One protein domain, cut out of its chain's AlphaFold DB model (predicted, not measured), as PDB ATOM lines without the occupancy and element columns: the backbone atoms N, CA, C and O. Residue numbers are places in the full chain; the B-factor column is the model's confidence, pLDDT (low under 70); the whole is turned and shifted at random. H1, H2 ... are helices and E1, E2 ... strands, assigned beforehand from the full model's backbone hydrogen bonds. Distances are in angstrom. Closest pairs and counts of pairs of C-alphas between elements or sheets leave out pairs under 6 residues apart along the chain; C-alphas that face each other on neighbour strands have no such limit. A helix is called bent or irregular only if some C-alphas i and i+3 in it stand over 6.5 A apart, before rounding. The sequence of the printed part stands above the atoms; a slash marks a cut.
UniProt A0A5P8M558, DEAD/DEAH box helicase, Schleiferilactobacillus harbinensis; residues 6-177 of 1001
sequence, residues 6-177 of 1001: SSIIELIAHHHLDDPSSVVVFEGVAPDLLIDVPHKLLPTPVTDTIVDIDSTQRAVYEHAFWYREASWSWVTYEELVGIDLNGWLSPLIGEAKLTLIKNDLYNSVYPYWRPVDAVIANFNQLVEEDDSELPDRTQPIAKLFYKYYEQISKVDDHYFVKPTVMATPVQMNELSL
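This is residues 6 to 177 of the 1001 residues of the protein "DEAD/DEAH box helicase" of Schleiferilactobacillus harbinensis (UniProt A0A5P8M558). Two unequal lobes stand end to end. The larger is built on a twisted wall of four parallel strands, in the order E2, E1, E3, E6, with H4 packed beside its strands and the long, kinked H3 crossing H4; the smaller is the hairpin E4 and E5 with H6 and H7, and H7 packs on H3 and H4 where the lobes join. Residues 128 to 133, of which 128 belongs to H6, stick out at the far end of the smaller lobe. The printed part has 172 residues with seven named helices and six named strands, in the order H1, E1, H2, H3, E2, H4, H5, E3, H6, H7, E4, E5, E6, a mixed class of helices and strands. It is compact, with a radius of gyration of the C-alphas of 16.7 A, yet elongated in outline, spanning 51 by 33 by 28 A.

H1, residues 6 to 14, begins at C-alpha 6 (99.439, 87.053, 100.720). E1, residues 22 to 27, is 16.2 A long, and H2 takes residues 31 to 34. H3, residues 50 to 66, runs 24.0 A from C-alpha 50 (92.396, 102.542, 79.194); it has a kink of 64 degrees near residue 59 and is irregular, with C-alphas 55 and 58 being 7.1 A apart. E2 is residues 73 to 76, H4 residues 77 to 85 and H5 residues 89 to 93. E3, residues 97 to 102, is 16.1 A long. H6, residues 120 to 128, is irregular too, with 7.7 A between C-alphas 121 and 124. H7, residues 139 to 148, is 14.8 A long, E4, residues 149 to 155, 17.0 A, and E5, residues 158 to 163, 16.4 A. E6, residues 173 to 176, ends at C-alpha 176 (105.995, 83.141, 85.847).

In the parallel sheet E2 and E6 are the edge strands, and the strands' lines turn by 66 degrees from edge to edge. N 75 and O 24 are 2.9 A apart between E2 and E1, N 25 and O 99 2.8 A between E1 and E3, and N 175 and O 100 2.8 A between E3 and E6, each within hydrogen-bond range. E1, H2 H3 and E2 form a strand-helix-strand unit, two parallel neighbour strands with helices between, and its crossover is left-handed. E2, H4 H5 and E3 form a split unit, with E1 between its strands, and its crossover is right-handed. H4 is on the sheet at a height over the sheet of 9.8 A, over none of its strands. H2 only just is on the sheet and only grazes it, with 5 pairs of C-alphas within 10 A. H1 is close to H2 but not clearly touching, with the C-alphas of Ile 8 and Leu 33 closest at 7.7 A. H3 touches H4 with residues 53 to 57 alone, about perpendicular at 76 degrees; their closest C-alphas, of Asp 54 and Gly 82, are 6.8 A apart. H5 is close to H3 but not clearly touching, the closest C-alphas being those of Phe 65 and Leu 92, 7.3 A apart. H7 touches H3 at residues 50 to 51 alone, at a steep tilt of 52 degrees, the same way, with the C-alphas of Ile 50 and Phe 145 closest at 7.2 A. H4 and H7 only just touch, with 3 pairs of C-alphas within 8 A, the closest being those of Glu 78 and Tyr 148 at 6.0 A. The hairpin E4 and E5 is antiparallel, with N 153 and O 160 2.8 A apart, and residues 110 to 111 pair antiparallel with residues 160 to 161 of E5. The C-alphas of Asn 124 in H6 and Lys 154 in E4, the closest of the two elements, are 7.5 A apart, while H6 and H7 are apart. Every O i to N i+4 pair is within hydrogen-bond range in H1, H4 and H5, against 8 of 13 in H3, 3 of 5 in H6 and 5 of 6 in H7; H2 is too short for such a pair.

The two C-alphas farthest apart, of Glu 69 and Asp 131, are 52.6 A apart. The printed part has no cut. The links H2 to H3, 15 residues, and E3 to H6, 17 residues, are long. The mean pLDDT of the printed part is 74.1, and 49 residues are under 70, among them residues 57 to 71 and 116 to 142.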
ATOM      1  N   SER A   6      98.173  87.424 100.078       58.59
ATOM      2  CA  SER A   6      99.439  87.053 100.720       58.59
ATOM      3  C   SER A   6     100.428  86.414  99.742       58.59
ATOM      4  O   SER A   6     101.624  86.641  99.867       58.59
ATOM      5  N   SER A   7      99.942  85.709  98.719       68.44
ATOM      6  CA  SER A   7     100.774  84.961  97.774       68.44
ATOM      7  C   SER A   7     101.578  85.844  96.811       68.44
ATOM      8  O   SER A   7     102.697  85.482  96.471       68.44
ATOM      9  N   ILE A   8     101.075  87.019  96.398       78.25
ATOM     10  CA  ILE A   8     101.857  87.952  95.553       78.25
ATOM     11  C   ILE A   8     102.980  88.607  96.359       78.25
ATOM     12  O   ILE A   8     104.099  88.739  95.874       78.25
ATOM     13  N   ILE A   9     102.703  88.994  97.606       76.56
ATOM     14  CA  ILE A   9     103.718  89.578  98.492       76.56
ATOM     15  C   ILE A   9     104.790  88.530  98.829       76.56
ATOM     16  O   ILE A   9     105.978  88.845  98.828       76.56
ATOM     17  N   GLU A  10     104.384  87.278  99.062       75.19
ATOM     18  CA  GLU A  10     105.298  86.148  99.259       75.19
ATOM     19  C   GLU A  10     106.142  85.858  98.015       75.19
ATOM     20  O   GLU A  10     107.342  85.654  98.160       75.19
ATOM     21  N   LEU A  11     105.567  85.907  96.806       78.94
ATOM     22  CA  LEU A  11     106.299  85.745  95.544       78.94
ATOM     23  C   LEU A  11     107.392  86.818  95.387       78.94
ATOM     24  O   LEU A  11     108.540  86.502  95.077       78.94
ATOM     25  N   ILE A  12     107.054  88.082  95.654       79.38
ATOM     26  CA  ILE A  12     108.001  89.209  95.593       79.38
ATOM     27  C   ILE A  12     109.138  89.015  96.603       79.38
ATOM     28  O   ILE A  12     110.304  89.195  96.257       79.38
ATOM     29  N   ALA A  13     108.813  88.597  97.830       77.56
ATOM     30  CA  ALA A  13     109.807  88.318  98.865       77.56
ATOM     31  C   ALA A  13     110.667  87.077  98.546       77.56
ATOM     32  O   ALA A  13     111.870  87.078  98.811       77.56
ATOM     33  N   HIS A  14     110.074  86.027  97.969       78.88
ATOM     34  CA  HIS A  14     110.748  84.773  97.620       78.88
ATOM     35  C   HIS A  14     111.816  84.978  96.544       78.88
ATOM     36  O   HIS A  14     112.926  84.463  96.666       78.88
ATOM     37  N   HIS A  15     111.504  85.790  95.532       77.06
ATOM     38  CA  HIS A  15     112.420  86.119  94.437       77.06
ATOM     39  C   HIS A  15     113.335  87.318  94.746       77.06
ATOM     40  O   HIS A  15     114.027  87.804  93.852       77.06
ATOM     41  N   HIS A  16     113.374  87.786  96.003       73.06
ATOM     42  CA  HIS A  16     114.193  88.922  96.456       73.06
ATOM     43  C   HIS A  16     113.989  90.198  95.619       73.06
ATOM     44  O   HIS A  16     114.937  90.921  95.299       73.06
ATOM     45  N   LEU A  17     112.739  90.458  95.223       76.38
ATOM     46  CA  LEU A  17     112.351  91.612  94.405       76.38
ATOM     47  C   LEU A  17     112.060  92.867  95.248       76.38
ATOM     48  O   LEU A  17     111.647  93.894  94.714       76.38
ATOM     49  N   ASP A  18     112.304  92.797  96.555       67.12
ATOM     50  CA  ASP A  18     112.122  93.845  97.560       67.12
ATOM     51  C   ASP A  18     113.331  94.806  97.695       67.12
ATOM     52  O   ASP A  18     113.515  95.451  98.730       67.12
ATOM     53  N   ASP A  19     114.149  94.912  96.638       70.94
ATOM     54  CA  ASP A  19     115.293  95.831  96.518       70.94
ATOM     55  C   ASP A  19     114.832  97.243  96.074       70.94
ATOM     56  O   ASP A  19     114.085  97.343  95.093       70.94
ATOM     57  N   PRO A  20     115.314  98.342  96.708       66.25
ATOM     58  CA  PRO A  20     114.963  99.736  96.372       66.25
ATOM     59  C   PRO A  20     115.170 100.126  94.908       66.25
ATOM     60  O   PRO A  20     114.645 101.139  94.444       66.25
ATOM     61  N   SER A  21     115.969  99.340  94.189       72.06
ATOM     62  CA  SER A  21     116.250  99.497  92.770       72.06
ATOM     63  C   SER A  21     115.408  98.596  91.859       72.06
ATOM     64  O   SER A  21     115.734  98.497  90.682       72.06
ATOM     65  N   SER A  22     114.341  97.955  92.346       81.44
ATOM     66  CA  SER A  22     113.510  97.035  91.554       81.44
ATOM     67  C   SER A  22     112.115  97.587  91.255       81.44
ATOM     68  O   SER A  22     111.424  98.129  92.124       81.44
ATOM     69  N   VAL A  23     111.689  97.414  90.002       86.62
ATOM     70  CA  VAL A  23     110.324  97.691  89.538       86.62
ATOM     71  C   VAL A  23     109.723  96.394  89.005       86.62
ATOM     72  O   VAL A  23     110.242  95.797  88.059       86.62
ATOM     73  N   VAL A  24     108.625  95.963  89.619       90.00
ATOM     74  CA  VAL A  24     107.882  94.765  89.221       90.00
ATOM     75  C   VAL A  24     106.774  95.149  88.241       90.00
ATOM     76  O   VAL A  24     106.001  96.074  88.485       90.00
ATOM     77  N   VAL A  25     106.696  94.439  87.124       91.25
ATOM     78  CA  VAL A  25     105.710  94.660  86.065       91.25
ATOM     79  C   VAL A  25     104.788  93.450  86.020       91.25
ATOM     80  O   VAL A  25     105.258  92.338  85.806       91.25
ATOM     81  N   PHE A  26     103.489  93.654  86.217       92.25
ATOM     82  CA  PHE A  26     102.498  92.580  86.135       92.25
ATOM     83  C   PHE A  26     101.815  92.567  84.767       92.25
ATOM     84  O   PHE A  26     101.208  93.563  84.366       92.25
ATOM     85  N   GLU A  27     101.875  91.428  84.078       91.56
ATOM     86  CA  GLU A  27     101.245  91.217  82.772       91.56
ATOM     87  C   GLU A  27     100.127  90.172  82.877       91.56
ATOM     88  O   GLU A  27     100.342  89.050  83.342       91.56
ATOM     89  N   GLY A  28      98.909  90.549  82.474       88.12
ATOM     90  CA  GLY A  28      97.769  89.629  82.440       88.12
ATOM     91  C   GLY A  28      97.224  89.199  83.807       88.12
ATOM     92  O   GLY A  28      96.465  88.230  83.895       88.12
ATOM     93  N   VAL A  29      97.609  89.887  84.883       88.56
ATOM     94  CA  VAL A  29      97.179  89.581  86.255       88.56
ATOM     95  C   VAL A  29      95.848  90.265  86.561       88.56
ATOM     96  O   VAL A  29      95.647  91.437  86.243       88.56
ATOM     97  N   ALA A  30      94.929  89.528  87.181       85.00
ATOM     98  CA  ALA A  30      93.600  90.032  87.494       85.00
ATOM     99  C   ALA A  30      93.658  91.170  88.550       85.00
ATOM    100  O   ALA A  30      94.416  91.068  89.522       85.00
ATOM    101  N   PRO A  31      92.889  92.271  88.389       83.88
ATOM    102  CA  PRO A  31      92.946  93.428  89.286       83.88
ATOM    103  C   PRO A  31      92.660  93.105  90.755       83.88
ATOM    104  O   PRO A  31      93.243  93.721  91.644       83.88
ATOM    105  N   ASP A  32      91.792  92.133  91.026       81.62
ATOM    106  CA  ASP A  32      91.437  91.663  92.368       81.62
ATOM    107  C   ASP A  32      92.632  91.107  93.157       81.62
ATOM    108  O   ASP A  32      92.671  91.242  94.383       81.62
ATOM    109  N   LEU A  33      93.635  90.560  92.463       82.88
ATOM    110  CA  LEU A  33      94.895  90.127  93.065       82.88
ATOM    111  C   LEU A  33      95.831  91.305  93.398       82.88
ATOM    112  O   LEU A  33      96.669  91.182  94.288       82.88
ATOM    113  N   LEU A  34      95.678  92.452  92.725       86.75
ATOM    114  CA  LEU A  34      96.597  93.596  92.808       86.75
ATOM    115  C   LEU A  34      96.102  94.761  93.685       86.75
ATOM    116  O   LEU A  34      96.920  95.567  94.122       86.75
ATOM    117  N   ILE A  35      94.793  94.871  93.954       82.19
ATOM    118  CA  ILE A  35      94.166  96.041  94.618       82.19
ATOM    119  C   ILE A  35      94.823  96.437  95.954       82.19
ATOM    120  O   ILE A  35      94.906  97.626  96.248       82.19
ATOM    121  N   ASP A  36      95.308  95.473  96.738       79.81
ATOM    122  CA  ASP A  36      95.886  95.718  98.071       79.81
ATOM    123  C   ASP A  36      97.411  95.521  98.129       79.81
ATOM    124  O   ASP A  36      97.993  95.488  99.216       79.81
ATOM    125  N   VAL A  37      98.078  95.364  96.980       84.25
ATOM    126  CA  VAL A  37      99.539  95.225  96.939       84.25
ATOM    127  C   VAL A  37     100.170  96.602  97.210       84.25
ATOM    128  O   VAL A  37      99.903  97.557  96.473       84.25
ATOM    129  N   PRO A  38     101.005  96.751  98.257       82.69
ATOM    130  CA  PRO A  38     101.583  98.043  98.617       82.69
ATOM    131  C   PRO A  38     102.587  98.525  97.561       82.69
ATOM    132  O   PRO A  38     103.028  97.760  96.712       82.69
ATOM    133  N   HIS A  39     102.976  99.800  97.632       83.94
ATOM    134  CA  HIS A  39     104.035 100.384  96.793       83.94
ATOM    135  C   HIS A  39     103.750 100.413  95.279       83.94
ATOM    136  O   HIS A  39     104.669 100.359  94.458       83.94
ATOM    137  N   LYS A  40     102.479 100.558  94.888       85.50
ATOM    138  CA  LYS A  40     102.128 100.846  93.493       85.50
ATOM    139  C   LYS A  40     102.770 102.169  93.061       85.50
ATOM    140  O   LYS A  40     102.591 103.187  93.727       85.50
ATOM    141  N   LEU A  41     103.511 102.157  91.952       80.94
ATOM    142  CA  LEU A  41     104.273 103.318  91.481       80.94
ATOM    143  C   LEU A  41     103.363 104.456  90.997       80.94
ATOM    144  O   LEU A  41     103.688 105.631  91.164       80.94
ATOM    145  N   LEU A  42     102.229 104.107  90.382       80.19
ATOM    146  CA  LEU A  42     101.261 105.063  89.853       80.19
ATOM    147  C   LEU A  42     100.000 105.095  90.734       80.19
ATOM    148  O   LEU A  42      99.519 104.037  91.139       80.19
ATOM    149  N   PRO A  43      99.419 106.280  90.995       75.69
ATOM    150  CA  PRO A  43      98.226 106.433  91.826       75.69
ATOM    151  C   PRO A  43      96.927 106.006  91.120       75.69
ATOM    152  O   PRO A  43      95.873 105.993  91.753       75.69
ATOM    153  N   THR A  44      96.975 105.686  89.824       77.88
ATOM    154  CA  THR A  44      95.814 105.236  89.045       77.88
ATOM    155  C   THR A  44      95.288 103.908  89.608       77.88
ATOM    156  O   THR A  44      96.074 102.978  89.786       77.88
ATOM    157  N   PRO A  45      93.988 103.763  89.913       82.25
ATOM    158  CA  PRO A  45      93.412 102.482  90.313       82.25
ATOM    159  C   PRO A  45      93.604 101.375  89.264       82.25
ATOM    160  O   PRO A  45      93.580 101.608  88.060       82.25
ATOM    161  N   VAL A  46      93.762 100.123  89.712       80.00
ATOM    162  CA  VAL A  46      93.933  98.959  88.811       80.00
ATOM    163  C   VAL A  46      92.660  98.669  87.991       80.00
ATOM    164  O   VAL A  46      92.725  98.037  86.942       80.00
ATOM    165  N   THR A  47      91.505  99.157  88.452       79.12
ATOM    166  CA  THR A  47      90.177  98.963  87.845       79.12
ATOM    167  C   THR A  47      89.804  99.995  86.777       79.12
ATOM    168  O   THR A  47      88.747  99.867  86.164       79.12
ATOM    169  N   ASP A  48      90.626 101.024  86.578       80.12
ATOM    170  CA  ASP A  48      90.350 102.129  85.653       80.12
ATOM    171  C   ASP A  48      90.320 101.676  84.181       80.12
ATOM    172  O   ASP A  48      90.886 100.641  83.819       80.12
ATOM    173  N   THR A  49      89.663 102.433  83.299       79.94
ATOM    174  CA  THR A  49      89.662 102.119  81.857       79.94
ATOM    175  C   THR A  49      90.989 102.512  81.200       79.94
ATOM    176  O   THR A  49      91.791 103.260  81.762       79.94
ATOM    177  N   ILE A  50      91.231 102.066  79.962       78.19
ATOM    178  CA  ILE A  50      92.396 102.542  79.194       78.19
ATOM    179  C   ILE A  50      92.337 104.050  78.908       78.19
ATOM    180  O   ILE A  50      93.377 104.688  78.754       78.19
ATOM    181  N   VAL A  51      91.132 104.630  78.858       78.06
ATOM    182  CA  VAL A  51      90.916 106.076  78.700       78.06
ATOM    183  C   VAL A  51      91.367 106.823  79.951       78.06
ATOM    184  O   VAL A  51      92.053 107.846  79.860       78.06
ATOM    185  N   ASP A  52      91.027 106.291  81.120       78.62
ATOM    186  CA  ASP A  52      91.423 106.851  82.410       78.62
ATOM    187  C   ASP A  52      92.939 106.744  82.608       78.62
ATOM    188  O   ASP A  52      93.581 107.734  82.971       78.62
ATOM    189  N   ILE A  53      93.543 105.599  82.260       77.81
ATOM    190  CA  ILE A  53      95.005 105.443  82.258       77.81
ATOM    191  C   ILE A  53      95.641 106.510  81.370       77.81
ATOM    192  O   ILE A  53      96.459 107.285  81.857       77.81
ATOM    193  N   ASP A  54      95.244 106.599  80.097       78.81
ATOM    194  CA  ASP A  54      95.868 107.514  79.135       78.81
ATOM    195  C   ASP A  54      95.734 108.988  79.538       78.81
ATOM    196  O   ASP A  54      96.681 109.770  79.414       78.81
ATOM    197  N   SER A  55      94.570 109.362  80.073       77.56
ATOM    198  CA  SER A  55      94.285 110.735  80.497       77.56
ATOM    199  C   SER A  55      95.014 111.142  81.783       77.56
ATOM    200  O   SER A  55      95.387 112.311  81.928       77.56
ATOM    201  N   THR A  56      95.273 110.199  82.696       71.12
ATOM    202  CA  THR A  56      95.921 110.476  83.988       71.12
ATOM    203  C   THR A  56      97.449 110.474  83.916       71.12
ATOM    204  O   THR A  56      98.088 111.108  84.758       71.12
ATOM    205  N   GLN A  57      98.060 109.885  82.879       67.69
ATOM    206  CA  GLN A  57      99.522 109.706  82.798       67.69
ATOM    207  C   GLN A  57     100.346 110.997  82.948       67.69
ATOM    208  O   GLN A  57     101.430 110.974  83.533       67.69
ATOM    209  N   ARG A  58      99.840 112.146  82.474       60.09
ATOM    210  CA  ARG A  58     100.520 113.449  82.646       60.09
ATOM    211  C   ARG A  58     100.544 113.934  84.097       60.09
ATOM    212  O   ARG A  58     101.551 114.490  84.515       60.09
ATOM    213  N   ALA A  59      99.461 113.737  84.847       60.28
ATOM    214  CA  ALA A  59      99.380 114.126  86.258       60.28
ATOM    215  C   ALA A  59     100.149 113.143  87.159       60.28
ATOM    216  O   ALA A  59     100.733 113.520  88.172       60.28
ATOM    217  N   VAL A  60     100.198 111.878  86.743       60.78
ATOM    218  CA  VAL A  60     100.924 110.798  87.415       60.78
ATOM    219  C   VAL A  60     102.446 111.009  87.387       60.78
ATOM    220  O   VAL A  60     103.110 110.678  88.366       60.78
ATOM    221  N   TYR A  61     102.997 111.619  86.329       60.06
ATOM    222  CA  TYR A  61     104.424 111.971  86.241       60.06
ATOM    223  C   TYR A  61     104.886 112.870  87.395       60.06
ATOM    224  O   TYR A  61     105.931 112.621  87.997       60.06
ATOM    225  N   GLU A  62     104.090 113.890  87.735       60.53
ATOM    226  CA  GLU A  62     104.404 114.772  88.862       60.53
ATOM    227  C   GLU A  62     104.414 113.982  90.169       60.53
ATOM    228  O   GLU A  62     105.292 114.194  90.991       60.53
ATOM    229  N   HIS A  63     103.498 113.026  90.329       62.94
ATOM    230  CA  HIS A  63     103.341 112.239  91.549       62.94
ATOM    231  C   HIS A  63     104.423 111.157  91.727       62.94
ATOM    232  O   HIS A  63     104.917 110.955  92.837       62.94
ATOM    233  N   ALA A  64     104.821 110.476  90.648       60.75
ATOM    234  CA  ALA A  64     105.789 109.380  90.691       60.75
ATOM    235  C   ALA A  64     107.225 109.860  90.979       60.75
ATOM    236  O   ALA A  64     108.007 109.133  91.591       60.75
ATOM    237  N   PHE A  65     107.559 111.108  90.625       59.91
ATOM    238  CA  PHE A  65     108.855 111.715  90.957       59.91
ATOM    239  C   PHE A  65     109.044 111.913  92.475       59.91
ATOM    240  O   PHE A  65     110.169 111.852  92.969       59.91
ATOM    241  N   TRP A  66     107.951 112.104  93.225       53.22
ATOM    242  CA  TRP A  66     107.979 112.258  94.685       53.22
ATOM    243  C   TRP A  66     107.923 110.924  95.444       53.22
ATOM    244  O   TRP A  66     108.214 110.903  96.635       53.22
ATOM    245  N   TYR A  67     107.583 109.808  94.788       54.38
ATOM    246  CA  TYR A  67     107.217 108.546  95.451       54.38
ATOM    247  C   TYR A  67     108.377 107.545  95.667       54.38
ATOM    248  O   TYR A  67     108.145 106.351  95.845       54.38
ATOM    249  N   ARG A  68     109.640 107.994  95.701       57.75
ATOM    250  CA  ARG A  68     110.817 107.130  95.969       57.75
ATOM    251  C   ARG A  68     111.131 106.943  97.466       57.75
ATOM    252  O   ARG A  68     112.290 106.995  97.865       57.75
ATOM    253  N   GLU A  69     110.114 106.731  98.300       53.91
ATOM    254  CA  GLU A  69     110.305 106.363  99.720       53.91
ATOM    255  C   GLU A  69     110.141 104.852  99.983       53.91
ATOM    256  O   GLU A  69     110.476 104.373 101.065       53.91
ATOM    257  N   ALA A  70     109.647 104.087  99.003       59.81
ATOM    258  CA  ALA A  70     109.413 102.650  99.123       59.81
ATOM    259  C   ALA A  70     110.661 101.811  98.789       59.81
ATOM    260  O   ALA A  70     111.462 102.187  97.935       59.81
ATOM    261  N   SER A  71     110.795 100.648  99.434       65.81
ATOM    262  CA  SER A  71     111.886  99.696  99.192       65.81
ATOM    263  C   SER A  71     111.744  98.898  97.896       65.81
ATOM    264  O   SER A  71     112.657  98.171  97.575       65.81
ATOM    265  N   TRP A  72     110.639  98.997  97.164       82.56
ATOM    266  CA  TRP A  72     110.439  98.477  95.805       82.56
ATOM    267  C   TRP A  72     109.155  99.111  95.258       82.56
ATOM    268  O   TRP A  72     108.433  99.780  96.004       82.56
ATOM    269  N   SER A  73     108.854  98.942  93.971       86.00
ATOM    270  CA  SER A  73     107.596  99.445  93.402       86.00
ATOM    271  C   SER A  73     107.054  98.553  92.290       86.00
ATOM    272  O   SER A  73     107.790  97.736  91.737       86.00
ATOM    273  N   TRP A  74     105.769  98.693  91.960       89.00
ATOM    274  CA  TRP A  74     105.152  97.919  90.881       89.00
ATOM    275  C   TRP A  74     104.202  98.721  89.993       89.00
ATOM    276  O   TRP A  74     103.635  99.737  90.409       89.00
ATOM    277  N   VAL A  75     104.025  98.232  88.765       89.06
ATOM    278  CA  VAL A  75     103.082  98.735  87.756       89.06
ATOM    279  C   VAL A  75     102.430  97.577  87.003       89.06
ATOM    280  O   VAL A  75     102.953  96.463  86.964       89.06
ATOM    281  N   THR A  76     101.288  97.843  86.378       90.00
ATOM    282  CA  THR A  76     100.741  96.956  85.340       90.00
ATOM    283  C   THR A  76     101.472  97.163  84.013       90.00
ATOM    284  O   THR A  76     102.043  98.230  83.761       90.00
ATOM    285  N   TYR A  77     101.462  96.153  83.144       89.19
ATOM    286  CA  TYR A  77     102.088  96.251  81.827       89.19
ATOM    287  C   TYR A  77     101.475  97.380  80.977       89.19
ATOM    288  O   TYR A  77     102.204  98.128  80.328       89.19
ATOM    289  N   GLU A  78     100.156  97.597  81.040       86.88
ATOM    290  CA  GLU A  78      99.496  98.683  80.301       86.88
ATOM    291  C   GLU A  78      99.959 100.069  80.769       86.88
ATOM    292  O   GLU A  78     100.192 100.967  79.959       86.88
ATOM    293  N   GLU A  79     100.127 100.248  82.080       85.62
ATOM    294  CA  GLU A  79     100.668 101.481  82.657       85.62
ATOM    295  C   GLU A  79     102.091 101.754  82.148       85.62
ATOM    296  O   GLU A  79     102.401 102.886  81.758       85.62
ATOM    297  N   LEU A  80     102.922 100.709  82.080       85.56
ATOM    298  CA  LEU A  80     104.292 100.775  81.573       85.56
ATOM    299  C   LEU A  80     104.356 101.120  80.076       85.56
ATOM    300  O   LEU A  80     105.149 101.977  79.682       85.56
ATOM    301  N   VAL A  81     103.494 100.516  79.250       84.81
ATOM    302  CA  VAL A  81     103.368 100.838  77.816       84.81
ATOM    303  C   VAL A  81     103.016 102.312  77.623       84.81
ATOM    304  O   VAL A  81     103.621 103.002  76.800       84.81
ATOM    305  N   GLY A  82     102.080 102.843  78.414       80.25
ATOM    306  CA  GLY A  82     101.750 104.262  78.331       80.25
ATOM    307  C   GLY A  82     102.930 105.174  78.712       80.25
ATOM    308  O   GLY A  82     103.176 106.175  78.030       80.25
ATOM    309  N   ILE A  83     103.711 104.806  79.739       78.81
ATOM    310  CA  ILE A  83     104.936 105.530  80.130       78.81
ATOM    311  C   ILE A  83     105.954 105.550  78.973       78.81
ATOM    312  O   ILE A  83     106.525 106.604  78.671       78.81
ATOM    313  N   ASP A  84     106.162 104.409  78.314       77.88
ATOM    314  CA  ASP A  84     107.089 104.257  77.185       77.88
ATOM    315  C   ASP A  84     106.703 105.099  75.974       77.88
ATOM    316  O   ASP A  84     107.505 105.881  75.464       77.88
ATOM    317  N   LEU A  85     105.438 105.031  75.566       72.06
ATOM    318  CA  LEU A  85     104.944 105.749  74.391       72.06
ATOM    319  C   LEU A  85     105.039 107.272  74.517       72.06
ATOM    320  O   LEU A  85     105.054 107.983  73.511       72.06
ATOM    321  N   ASN A  86     105.107 107.779  75.743       71.06
ATOM    322  CA  ASN A  86     105.297 109.194  76.022       71.06
ATOM    323  C   ASN A  86     106.781 109.585  76.206       71.06
ATOM    324  O   ASN A  86     107.072 110.753  76.462       71.06
ATOM    325  N   GLY A  87     107.718 108.639  76.055       71.94
ATOM    326  CA  GLY A  87     109.163 108.861  76.171       71.94
ATOM    327  C   GLY A  87     109.670 109.001  77.611       71.94
ATOM    328  O   GLY A  87     110.784 109.478  77.824       71.94
ATOM    329  N   TRP A  88     108.869 108.602  78.606       72.62
ATOM    330  CA  TRP A  88     109.170 108.810  80.029       72.62
ATOM    331  C   TRP A  88     109.776 107.593  80.723       72.62
ATOM    332  O   TRP A  88     110.133 107.681  81.896       72.62
ATOM    333  N   LEU A  89     109.950 106.483  80.006       75.69
ATOM    334  CA  LEU A  89     110.459 105.233  80.566       75.69
ATOM    335  C   LEU A  89     111.838 105.402  81.216       75.69
ATOM    336  O   LEU A  89     112.013 105.104  82.396       75.69
ATOM    337  N   SER A  90     112.796 105.959  80.470       74.50
ATOM    338  CA  SER A  90     114.157 106.193  80.965       74.50
ATOM    339  C   SER A  90     114.211 107.220  82.115       74.50
ATOM    340  O   SER A  90     114.837 106.912  83.130       74.50
ATOM    341  N   PRO A  91     113.530 108.385  82.042       71.50
ATOM    342  CA  PRO A  91     113.449 109.330  83.161       71.50
ATOM    343  C   PRO A  91     112.831 108.769  84.450       71.50
ATOM    344  O   PRO A  91     113.252 109.151  85.540       71.50
ATOM    345  N   LEU A  92     111.826 107.896  84.338       70.81
ATOM    346  CA  LEU A  92     111.069 107.392  85.484       70.81
ATOM    347  C   LEU A  92     111.790 106.230  86.183       70.81
ATOM    348  O   LEU A  92     111.947 106.225  87.408       70.81
ATOM    349  N   ILE A  93     112.259 105.267  85.388       70.06
ATOM    350  CA  ILE A  93     112.824 104.001  85.871       70.06
ATOM    351  C   ILE A  93     114.330 104.143  86.140       70.06
ATOM    352  O   ILE A  93     114.860 103.500  87.044       70.06
ATOM    353  N   GLY A  94     115.029 105.053  85.452       73.25
ATOM    354  CA  GLY A  94     116.466 105.272  85.645       73.25
ATOM    355  C   GLY A  94     117.277 103.996  85.396       73.25
ATOM    356  O   GLY A  94     117.212 103.434  84.308       73.25
ATOM    357  N   GLU A  95     118.031 103.549  86.407       69.69
ATOM    358  CA  GLU A  95     118.805 102.291  86.400       69.69
ATOM    359  C   GLU A  95     118.091 101.132  87.128       69.69
ATOM    360  O   GLU A  95     118.724 100.132  87.467       69.69
ATOM    361  N   ALA A  96     116.792 101.258  87.424       74.38
ATOM    362  CA  ALA A  96     116.076 100.221  88.158       74.38
ATOM    363  C   ALA A  96     115.987  98.906  87.361       74.38
ATOM    364  O   ALA A  96     115.771  98.895  86.147       74.38
ATOM    365  N   LYS A  97     116.135  97.783  88.066       81.62
ATOM    366  CA  LYS A  97     115.964  96.435  87.529       81.62
ATOM    367  C   LYS A  97     114.483  96.168  87.312       81.62
ATOM    368  O   LYS A  97     113.694  96.192  88.257       81.62
ATOM    369  N   LEU A  98     114.117  95.884  86.071       87.25
ATOM    370  CA  LEU A  98     112.755  95.518  85.713       87.25
ATOM    371  C   LEU A  98     112.581  94.007  85.775       87.25
ATOM    372  O   LEU A  98     113.349  93.263  85.161       87.25
ATOM    373  N   THR A  99     111.555  93.573  86.501       89.44
ATOM    374  CA  THR A  99     111.147  92.167  86.554       89.44
ATOM    375  C   THR A  99     109.702  92.051  86.097       89.44
ATOM    376  O   THR A  99     108.815  92.658  86.690       89.44
ATOM    377  N   LEU A 100     109.478  91.292  85.033       90.56
ATOM    378  CA  LEU A 100     108.178  91.030  84.438       90.56
ATOM    379  C   LEU A 100     107.611  89.733  85.013       90.56
ATOM    380  O   LEU A 100     108.198  88.670  84.835       90.56
ATOM    381  N   ILE A 101     106.471  89.827  85.689       90.94
ATOM    382  CA  ILE A 101     105.720  88.687  86.211       90.94
ATOM    383  C   ILE A 101     104.546  88.431  85.268       90.94
ATOM    384  O   ILE A 101     103.596  89.220  85.214       90.94
ATOM    385  N   LYS A 102     104.628  87.325  84.522       89.31
ATOM    386  CA  LYS A 102     103.622  86.907  83.539       89.31
ATOM    387  C   LYS A 102     102.639  85.920  84.147       89.31
ATOM    388  O   LYS A 102     103.036  84.987  84.841       89.31
ATOM    389  N   ASN A 103     101.359  86.100  83.844       89.88
ATOM    390  CA  ASN A 103     100.327  85.135  84.194       89.88
ATOM    391  C   ASN A 103     100.380  83.903  83.265       89.88
ATOM    392  O   ASN A 103      99.703  83.874  82.240       89.88
ATOM    393  N   ASP A 104     101.144  82.881  83.653       85.81
ATOM    394  CA  ASP A 104     101.406  81.653  82.884       85.81
ATOM    395  C   ASP A 104     100.226  80.664  82.822       85.81
ATOM    396  O   ASP A 104     100.328  79.613  82.192       85.81
ATOM    397  N   LEU A 105      99.062  81.008  83.392       86.31
ATOM    398  CA  LEU A 105      97.794  80.342  83.052       86.31
ATOM    399  C   LEU A 105      97.355  80.662  81.614       86.31
ATOM    400  O   LEU A 105      96.604  79.899  80.995       86.31
ATOM    401  N   TYR A 106      97.814  81.787  81.080       86.94
ATOM    402  CA  TYR A 106      97.546  82.242  79.728       86.94
ATOM    403  C   TYR A 106      98.867  82.337  78.967       86.94
ATOM    404  O   TYR A 106      99.908  82.615  79.545       86.94
ATOM    405  N   ASN A 107      98.835  82.083  77.662       80.69
ATOM    406  CA  ASN A 107     100.054  82.096  76.857       80.69
ATOM    407  C   ASN A 107     100.496  83.531  76.517       80.69
ATOM    408  O   ASN A 107     101.530  84.008  76.962       80.69
ATOM    409  N   SER A 108      99.691  84.226  75.715       79.06
ATOM    410  CA  SER A 108      99.959  85.598  75.251       79.06
ATOM    411  C   SER A 108      98.686  86.425  75.062       79.06
ATOM    412  O   SER A 108      98.734  87.570  74.618       79.06
ATOM    413  N   VAL A 109      97.533  85.837  75.388       83.88
ATOM    414  CA  VAL A 109      96.227  86.482  75.324       83.88
ATOM    415  C   VAL A 109      95.571  86.304  76.684       83.88
ATOM    416  O   VAL A 109      95.313  85.180  77.112       83.88
ATOM    417  N   TYR A 110      95.324  87.412  77.369       88.25
ATOM    418  CA  TYR A 110      94.860  87.438  78.752       88.25
ATOM    419  C   TYR A 110      93.407  87.901  78.819       88.25
ATOM    420  O   TYR A 110      92.986  88.676  77.960       88.25
ATOM    421  N   PRO A 111      92.621  87.496  79.826       87.81
ATOM    422  CA  PRO A 111      91.275  88.021  79.982       87.81
ATOM    423  C   PRO A 111      91.293  89.543  80.171       87.81
ATOM    424  O   PRO A 111      92.135  90.099  80.880       87.81
ATOM    425  N   TYR A 112      90.345  90.225  79.540       86.50
ATOM    426  CA  TYR A 112      90.164  91.660  79.681       86.50
ATOM    427  C   TYR A 112      89.342  91.957  80.937       86.50
ATOM    428  O   TYR A 112      88.119  91.830  80.946       86.50
ATOM    429  N   TRP A 113      90.027  92.357  82.007       78.06
ATOM    430  CA  TRP A 113      89.418  92.570  83.326       78.06
ATOM    431  C   TRP A 113      88.868  93.981  83.565       78.06
ATOM    432  O   TRP A 113      88.241  94.238  84.594       78.06
ATOM    433  N   ARG A 114      89.137  94.921  82.656       77.31
ATOM    434  CA  ARG A 114      88.699  96.317  82.786       77.31
ATOM    435  C   ARG A 114      87.248  96.467  82.304       77.31
ATOM    436  O   ARG A 114      86.768  95.624  81.543       77.31
ATOM    437  N   PRO A 115      86.522  97.519  82.727       75.62
ATOM    438  CA  PRO A 115      85.180  97.783  82.220       75.62
ATOM    439  C   PRO A 115      85.158  97.797  80.686       75.62
ATOM    440  O   PRO A 115      85.999  98.427  80.051       75.62
ATOM    441  N   VAL A 116      84.203  97.078  80.091       66.00
ATOM    442  CA  VAL A 116      84.066  96.974  78.633       66.00
ATOM    443  C   VAL A 116      83.683  98.341  78.062       66.00
ATOM    444  O   VAL A 116      82.537  98.775  78.179       66.00
ATOM    445  N   ASP A 117      84.637  99.011  77.415       65.06
ATOM    446  CA  ASP A 117      84.385 100.274  76.723       65.06
ATOM    447  C   ASP A 117      83.491 100.069  75.485       65.06
ATOM    448  O   ASP A 117      83.446  98.994  74.879       65.06
ATOM    449  N   ALA A 118      82.812 101.134  75.034       58.19
ATOM    450  CA  ALA A 118      81.899 101.105  73.881       58.19
ATOM    451  C   ALA A 118      82.536 100.587  72.569       58.19
ATOM    452  O   ALA A 118      81.820 100.186  71.649       58.19
ATOM    453  N   VAL A 119      83.871 100.602  72.471       56.50
ATOM    454  CA  VAL A 119      84.624 100.015  71.354       56.50
ATOM    455  C   VAL A 119      84.660  98.495  71.443       56.50
ATOM    456  O   VAL A 119      84.362  97.852  70.444       56.50
ATOM    457  N   ILE A 120      84.947  97.922  72.616       59.38
ATOM    458  CA  ILE A 120      85.035  96.467  72.821       59.38
ATOM    459  C   ILE A 120      83.669  95.811  72.601       59.38
ATOM    460  O   ILE A 120      83.576  94.798  71.914       59.38
ATOM    461  N   ALA A 121      82.596  96.454  73.077       60.75
ATOM    462  CA  ALA A 121      81.224  95.981  72.877       60.75
ATOM    463  C   ALA A 121      80.834  95.824  71.394       60.75
ATOM    464  O   ALA A 121      80.002  94.981  71.068       60.75
ATOM    465  N   ASN A 122      81.443  96.615  70.504       54.34
ATOM    466  CA  ASN A 122      81.189  96.584  69.062       54.34
ATOM    467  C   ASN A 122      82.361  95.986  68.262       54.34
ATOM    468  O   ASN A 122      82.289  95.921  67.039       54.34
ATOM    469  N   PHE A 123      83.455  95.573  68.911       54.31
ATOM    470  CA  PHE A 123      84.718  95.273  68.231       54.31
ATOM    471  C   PHE A 123      84.617  94.056  67.313       54.31
ATOM    472  O   PHE A 123      85.114  94.098  66.192       54.31
ATOM    473  N   ASN A 124      83.910  93.006  67.736       48.03
ATOM    474  CA  ASN A 124      83.678  91.842  66.876       48.03
ATOM    475  C   ASN A 124      82.908  92.232  65.615       48.03
ATOM    476  O   ASN A 124      83.289  91.830  64.526       48.03
ATOM    477  N   GLN A 125      81.916  93.116  65.737       47.16
ATOM    478  CA  GLN A 125      81.182  93.644  64.590       47.16
ATOM    479  C   GLN A 125      82.086  94.490  63.668       47.16
ATOM    480  O   GLN A 125      81.904  94.495  62.456       47.16
ATOM    481  N   LEU A 126      83.099  95.159  64.230       46.66
ATOM    482  CA  LEU A 126      84.051  96.031  63.531       46.66
ATOM    483  C   LEU A 126      85.235  95.295  62.872       46.66
ATOM    484  O   LEU A 126      85.826  95.832  61.938       46.66
ATOM    485  N   VAL A 127      85.593  94.099  63.354       44.12
ATOM    486  CA  VAL A 127      86.635  93.225  62.770       44.12
ATOM    487  C   VAL A 127      86.042  92.164  61.841       44.12
ATOM    488  O   VAL A 127      86.708  91.713  60.910       44.12
ATOM    489  N   GLU A 128      84.786  91.764  62.048       39.91
ATOM    490  CA  GLU A 128      84.077  90.836  61.158       39.91
ATOM    491  C   GLU A 128      83.553  91.528  59.891       39.91
ATOM    492  O   GLU A 128      83.594  90.935  58.810       39.91
ATOM    493  N   GLU A 129      83.141  92.796  59.979       42.72
ATOM    494  CA  GLU A 129      82.812  93.624  58.817       42.72
ATOM    495  C   GLU A 129      84.075  94.296  58.251       42.72
ATOM    496  O   GLU A 129      84.252  95.509  58.312       42.72
ATOM    497  N   ASP A 130      84.941  93.484  57.645       44.59
ATOM    498  CA  ASP A 130      86.242  93.796  57.011       44.59
ATOM    499  C   ASP A 130      86.241  94.973  55.983       44.59
ATOM    500  O   ASP A 130      87.250  95.268  55.343       44.59
ATOM    501  N   ASP A 131      85.096  95.634  55.773       40.47
ATOM    502  CA  ASP A 131      84.842  96.656  54.758       40.47
ATOM    503  C   ASP A 131      84.050  97.889  55.254       40.47
ATOM    504  O   ASP A 131      83.983  98.875  54.512       40.47
ATOM    505  N   SER A 132      83.498  97.919  56.478       41.59
ATOM    506  CA  SER A 132      82.789  99.107  56.999       41.59
ATOM    507  C   SER A 132      83.745 100.071  57.731       41.59
ATOM    508  O   SER A 132      84.784  99.685  58.273       41.59
ATOM    509  N   GLU A 133      83.506 101.386  57.624       41.34
ATOM    510  CA  GLU A 133      84.249 102.392  58.405       41.34
ATOM    511  C   GLU A 133      83.707 102.425  59.842       41.34
ATOM    512  O   GLU A 133      82.497 102.485  60.058       41.34
ATOM    513  N   LEU A 134      84.617 102.487  60.822       49.28
ATOM    514  CA  LEU A 134      84.301 102.908  62.188       49.28
ATOM    515  C   LEU A 134      83.601 104.277  62.142       49.28
ATOM    516  O   LEU A 134      84.176 105.211  61.564       49.28
ATOM    517  N   PRO A 135      82.437 104.456  62.794       52.81
ATOM    518  CA  PRO A 135      81.864 105.779  63.016       52.81
ATOM    519  C   PRO A 135      82.925 106.770  63.526       52.81
ATOM    520  O   PRO A 135      83.758 106.410  64.363       52.81
ATOM    521  N   ASP A 136      82.891 108.034  63.083       55.19
ATOM    522  CA  ASP A 136      83.899 109.052  63.452       55.19
ATOM    523  C   ASP A 136      84.108 109.177  64.975       55.19
ATOM    524  O   ASP A 136      85.203 109.481  65.441       55.19
ATOM    525  N   ARG A 137      83.073 108.889  65.775       54.84
ATOM    526  CA  ARG A 137      83.139 108.909  67.246       54.84
ATOM    527  C   ARG A 137      83.909 107.733  67.858       54.84
ATOM    528  O   ARG A 137      84.423 107.871  68.960       54.84
ATOM    529  N   THR A 138      83.996 106.598  67.166       57.47
ATOM    530  CA  THR A 138      84.688 105.381  67.638       57.47
ATOM    531  C   THR A 138      86.155 105.314  67.219       57.47
ATOM    532  O   THR A 138      86.940 104.639  67.877       57.47
ATOM    533  N   GLN A 139      86.566 106.052  66.179       61.28
ATOM    534  CA  GLN A 139      87.956 106.054  65.704       61.28
ATOM    535  C   GLN A 139      88.993 106.513  66.751       61.28
ATOM    536  O   GLN A 139      90.053 105.892  66.818       61.28
ATOM    537  N   PRO A 140      88.752 107.552  67.581       64.25
ATOM    538  CA  PRO A 140      89.713 107.969  68.606       64.25
ATOM    539  C   PRO A 140      89.919 106.908  69.691       64.25
ATOM    540  O   PRO A 140      91.050 106.658  70.091       64.25
ATOM    541  N   ILE A 141      88.839 106.249  70.121       63.84
ATOM    542  CA  ILE A 141      88.890 105.213  71.160       63.84
ATOM    543  C   ILE A 141      89.496 103.920  70.594       63.84
ATOM    544  O   ILE A 141      90.282 103.276  71.273       63.84
ATOM    545  N   ALA A 142      89.232 103.570  69.329       66.25
ATOM    546  CA  ALA A 142      89.895 102.445  68.664       66.25
ATOM    547  C   ALA A 142      91.408 102.680  68.507       66.25
ATOM    548  O   ALA A 142      92.203 101.791  68.796       66.25
ATOM    549  N   LYS A 143      91.826 103.896  68.116       70.38
ATOM    550  CA  LYS A 143      93.251 104.281  68.102       70.38
ATOM    551  C   LYS A 143      93.885 104.169  69.483       70.38
ATOM    552  O   LYS A 143      95.036 103.762  69.579       70.38
ATOM    553  N   LEU A 144      93.144 104.537  70.526       75.00
ATOM    554  CA  LEU A 144      93.604 104.394  71.899       75.00
ATOM    555  C   LEU A 144      93.698 102.924  72.317       75.00
ATOM    556  O   LEU A 144      94.666 102.543  72.950       75.00
ATOM    557  N   PHE A 145      92.744 102.082  71.931       77.94
ATOM    558  CA  PHE A 145      92.793 100.652  72.217       77.94
ATOM    559  C   PHE A 145      94.040  99.999  71.605       77.94
ATOM    560  O   PHE A 145      94.824  99.394  72.331       77.94
ATOM    561  N   TYR A 146      94.291 100.234  70.311       73.19
ATOM    562  CA  TYR A 146      95.482  99.727  69.612       73.19
ATOM    563  C   TYR A 146      96.808 100.312  70.116       73.19
ATOM    564  O   TYR A 146      97.882  99.836  69.752       73.19
ATOM    565  N   LYS A 147      96.753 101.348  70.962       78.00
ATOM    566  CA  LYS A 147      97.919 101.865  71.677       78.00
ATOM    567  C   LYS A 147      98.390 100.888  72.764       78.00
ATOM    568  O   LYS A 147      99.591 100.803  72.994       78.00
ATOM    569  N   TYR A 148      97.462 100.184  73.415       80.62
ATOM    570  CA  TYR A 148      97.733  99.318  74.571       80.62
ATOM    571  C   TYR A 148      97.595  97.822  74.268       80.62
ATOM    572  O   TYR A 148      98.274  97.026  74.914       80.62
ATOM    573  N   TYR A 149      96.748  97.441  73.308       82.06
ATOM    574  CA  TYR A 149      96.522  96.046  72.934       82.06
ATOM    575  C   TYR A 149      96.625  95.831  71.419       82.06
ATOM    576  O   TYR A 149      96.047  96.574  70.628       82.06
ATOM    577  N   GLU A 150      97.309  94.764  71.016       70.19
ATOM    578  CA  GLU A 150      97.481  94.342  69.621       70.19
ATOM    579  C   GLU A 150      96.275  93.569  69.085       70.19
ATOM    580  O   GLU A 150      95.930  93.677  67.908       70.19
ATOM    581  N   GLN A 151      95.636  92.782  69.948       71.19
ATOM    582  CA  GLN A 151      94.555  91.877  69.579       71.19
ATOM    583  C   GLN A 151      93.483  91.855  70.661       71.19
ATOM    584  O   GLN A 151      93.776  92.015  71.847       71.19
ATOM    585  N   ILE A 152      92.247  91.591  70.241       76.19
ATOM    586  CA  ILE A 152      91.160  91.170  71.117       76.19
ATOM    587  C   ILE A 152      90.365  90.043  70.452       76.19
ATOM    588  O   ILE A 152      90.124  90.069  69.244       76.19
ATOM    589  N   SER A 153      89.973  89.052  71.240       72.44
ATOM    590  CA  SER A 153      89.065  87.974  70.858       72.44
ATOM    591  C   SER A 153      87.944  87.856  71.887       72.44
ATOM    592  O   SER A 153      88.094  88.244  73.046       72.44
ATOM    593  N   LYS A 154      86.786  87.351  71.460       77.19
ATOM    594  CA  LYS A 154      85.664  87.049  72.352       77.19
ATOM    595  C   LYS A 154      85.415  85.550  72.343       77.19
ATOM    596  O   LYS A 154      85.176  84.981  71.280       77.19
ATOM    597  N   VAL A 155      85.419  84.943  73.522       74.75
ATOM    598  CA  VAL A 155      85.118  83.525  73.725       74.75
ATOM    599  C   VAL A 155      83.930  83.435  74.682       74.75
ATOM    600  O   VAL A 155      84.028  83.841  75.838       74.75
ATOM    601  N   ASP A 156      82.792  82.936  74.190       78.75
ATOM    602  CA  ASP A 156      81.493  83.045  74.879       78.75
ATOM    603  C   ASP A 156      81.207  84.502  75.286       78.75
ATOM    604  O   ASP A 156      81.136  85.366  74.414       78.75
ATOM    605  N   ASP A 157      81.068  84.789  76.580       77.69
ATOM    606  CA  ASP A 157      80.796  86.125  77.120       77.69
ATOM    607  C   ASP A 157      82.053  86.848  77.641       77.69
ATOM    608  O   ASP A 157      81.952  87.946  78.191       77.69
ATOM    609  N   HIS A 158      83.241  86.277  77.426       81.12
ATOM    610  CA  HIS A 158      84.513  86.808  77.918       81.12
ATOM    611  C   HIS A 158      85.354  87.396  76.784       81.12
ATOM    612  O   HIS A 158      85.425  86.839  75.688       81.12
ATOM    613  N   TYR A 159      86.016  88.521  77.056       84.69
ATOM    614  CA  TYR A 159      86.978  89.135  76.143       84.69
ATOM    615  C   TYR A 159      88.399  88.788  76.569       84.69
ATOM    616  O   TYR A 159      88.715  88.822  77.756       84.69
ATOM    617  N   PHE A 160      89.255  88.506  75.596       84.56
ATOM    618  CA  PHE A 160      90.669  88.208  75.774       84.56
ATOM    619  C   PHE A 160      91.488  89.178  74.923       84.56
ATOM    620  O   PHE A 160      91.122  89.440  73.783       84.56
ATOM    621  N   VAL A 161      92.570  89.733  75.463       85.12
ATOM    622  CA  VAL A 161      93.407  90.756  74.829       85.12
ATOM    623  C   VAL A 161      94.883  90.379  74.838       85.12
ATOM    624  O   VAL A 161      95.372  89.768  75.786       85.12
ATOM    625  N   LYS A 162      95.605  90.788  73.793       83.88
ATOM    626  CA  LYS A 162      97.070  90.692  73.716       83.88
ATOM    627  C   LYS A 162      97.684  92.079  73.932       83.88
ATOM    628  O   LYS A 162      97.365  92.969  73.140       83.88
ATOM    629  N   PRO A 163      98.512  92.298  74.966       83.31
ATOM    630  CA  PRO A 163      99.177  93.578  75.199       83.31
ATOM    631  C   PRO A 163     100.114  93.965  74.047       83.31
ATOM    632  O   PRO A 163     100.700  93.099  73.402       83.31
ATOM    633  N   THR A 164     100.248  95.265  73.792       81.44
ATOM    634  CA  THR A 164     101.149  95.800  72.762       81.44
ATOM    635  C   THR A 164     102.606  95.724  73.190       81.44
ATOM    636  O   THR A 164     102.951  96.161  74.287       81.44
ATOM    637  N   VAL A 165     103.482  95.261  72.296       77.88
ATOM    638  CA  VAL A 165     104.931  95.268  72.535       77.88
ATOM    639  C   VAL A 165     105.446  96.705  72.683       77.88
ATOM    640  O   VAL A 165     105.192  97.570  71.840       77.88
ATOM    641  N   MET A 166     106.208  96.955  73.751       77.88
ATOM    642  CA  MET A 166     106.843  98.251  74.011       77.88
ATOM    643  C   MET A 166     107.730  98.707  72.841       77.88
ATOM    644  O   MET A 166     108.447  97.913  72.227       77.88
ATOM    645  N   ALA A 167     107.705 100.008  72.545       69.19
ATOM    646  CA  ALA A 167     108.471 100.597  71.451       69.19
ATOM    647  C   ALA A 167     109.963 100.706  71.796       69.19
ATOM    648  O   ALA A 167     110.818 100.582  70.911       69.19
ATOM    649  N   THR A 168     110.281 100.931  73.073       73.19
ATOM    650  CA  THR A 168     111.662 100.928  73.558       73.19
ATOM    651  C   THR A 168     112.079  99.504  73.940       73.19
ATOM    652  O   THR A 168     111.450  98.905  74.813       73.19
ATOM    653  N   PRO A 169     113.152  98.945  73.346       69.00
ATOM    654  CA  PRO A 169     113.663  97.639  73.741       69.00
ATOM    655  C   PRO A 169     114.276  97.738  75.141       69.00
ATOM    656  O   PRO A 169     115.344  98.326  75.324       69.00
ATOM    657  N   VAL A 170     113.589  97.167  76.127       75.44
ATOM    658  CA  VAL A 170     114.032  97.134  77.523       75.44
ATOM    659  C   VAL A 170     114.221  95.698  77.967       75.44
ATOM    660  O   VAL A 170     113.353  94.851  77.779       75.44
ATOM    661  N   GLN A 171     115.379  95.424  78.558       79.31
ATOM    662  CA  GLN A 171     115.682  94.116  79.109       79.31
ATOM    663  C   GLN A 171     114.976  93.963  80.459       79.31
ATOM    664  O   GLN A 171     115.192  94.769  81.364       79.31
ATOM    665  N   MET A 172     114.139  92.934  80.585       84.75
ATOM    666  CA  MET A 172     113.440  92.591  81.823       84.75
ATOM    667  C   MET A 172     113.770  91.153  82.211       84.75
ATOM    668  O   MET A 172     113.904  90.289  81.344       84.75
ATOM    669  N   ASN A 173     113.894  90.895  83.510       86.69
ATOM    670  CA  ASN A 173     113.927  89.528  84.020       86.69
ATOM    671  C   ASN A 173     112.501  88.977  84.003       86.69
ATOM    672  O   ASN A 173     111.615  89.602  84.573       86.69
ATOM    673  N   GLU A 174     112.266  87.838  83.361       87.56
ATOM    674  CA  GLU A 174     110.931  87.241  83.292       87.56
ATOM    675  C   GLU A 174     110.745  86.178  84.377       87.56
ATOM    676  O   GLU A 174     111.598  85.307  84.560       87.56
ATOM    677  N   LEU A 175     109.616  86.250  85.074       87.94
ATOM    678  CA  LEU A 175     109.149  85.271  86.047       87.94
ATOM    679  C   LEU A 175     107.715  84.871  85.700       87.94
ATOM    680  O   LEU A 175     106.931  85.679  85.198       87.94
ATOM    681  N   SER A 176     107.368  83.622  85.985       85.88
ATOM    682  CA  SER A 176     105.995  83.141  85.847       85.88
ATOM    683  C   SER A 176     105.272  83.278  87.180       85.88
ATOM    684  O   SER A 176     105.860  83.068  88.241       85.88
ATOM    685  N   LEU A 177     103.995  83.639  87.135       85.25
ATOM    686  CA  LEU A 177     103.182  83.837  88.329       85.25
ATOM    687  C   LEU A 177     102.997  82.528  89.119       85.25
ATOM    688  O   LEU A 177     102.846  82.578  90.342       85.25
TER     689      LEU A 177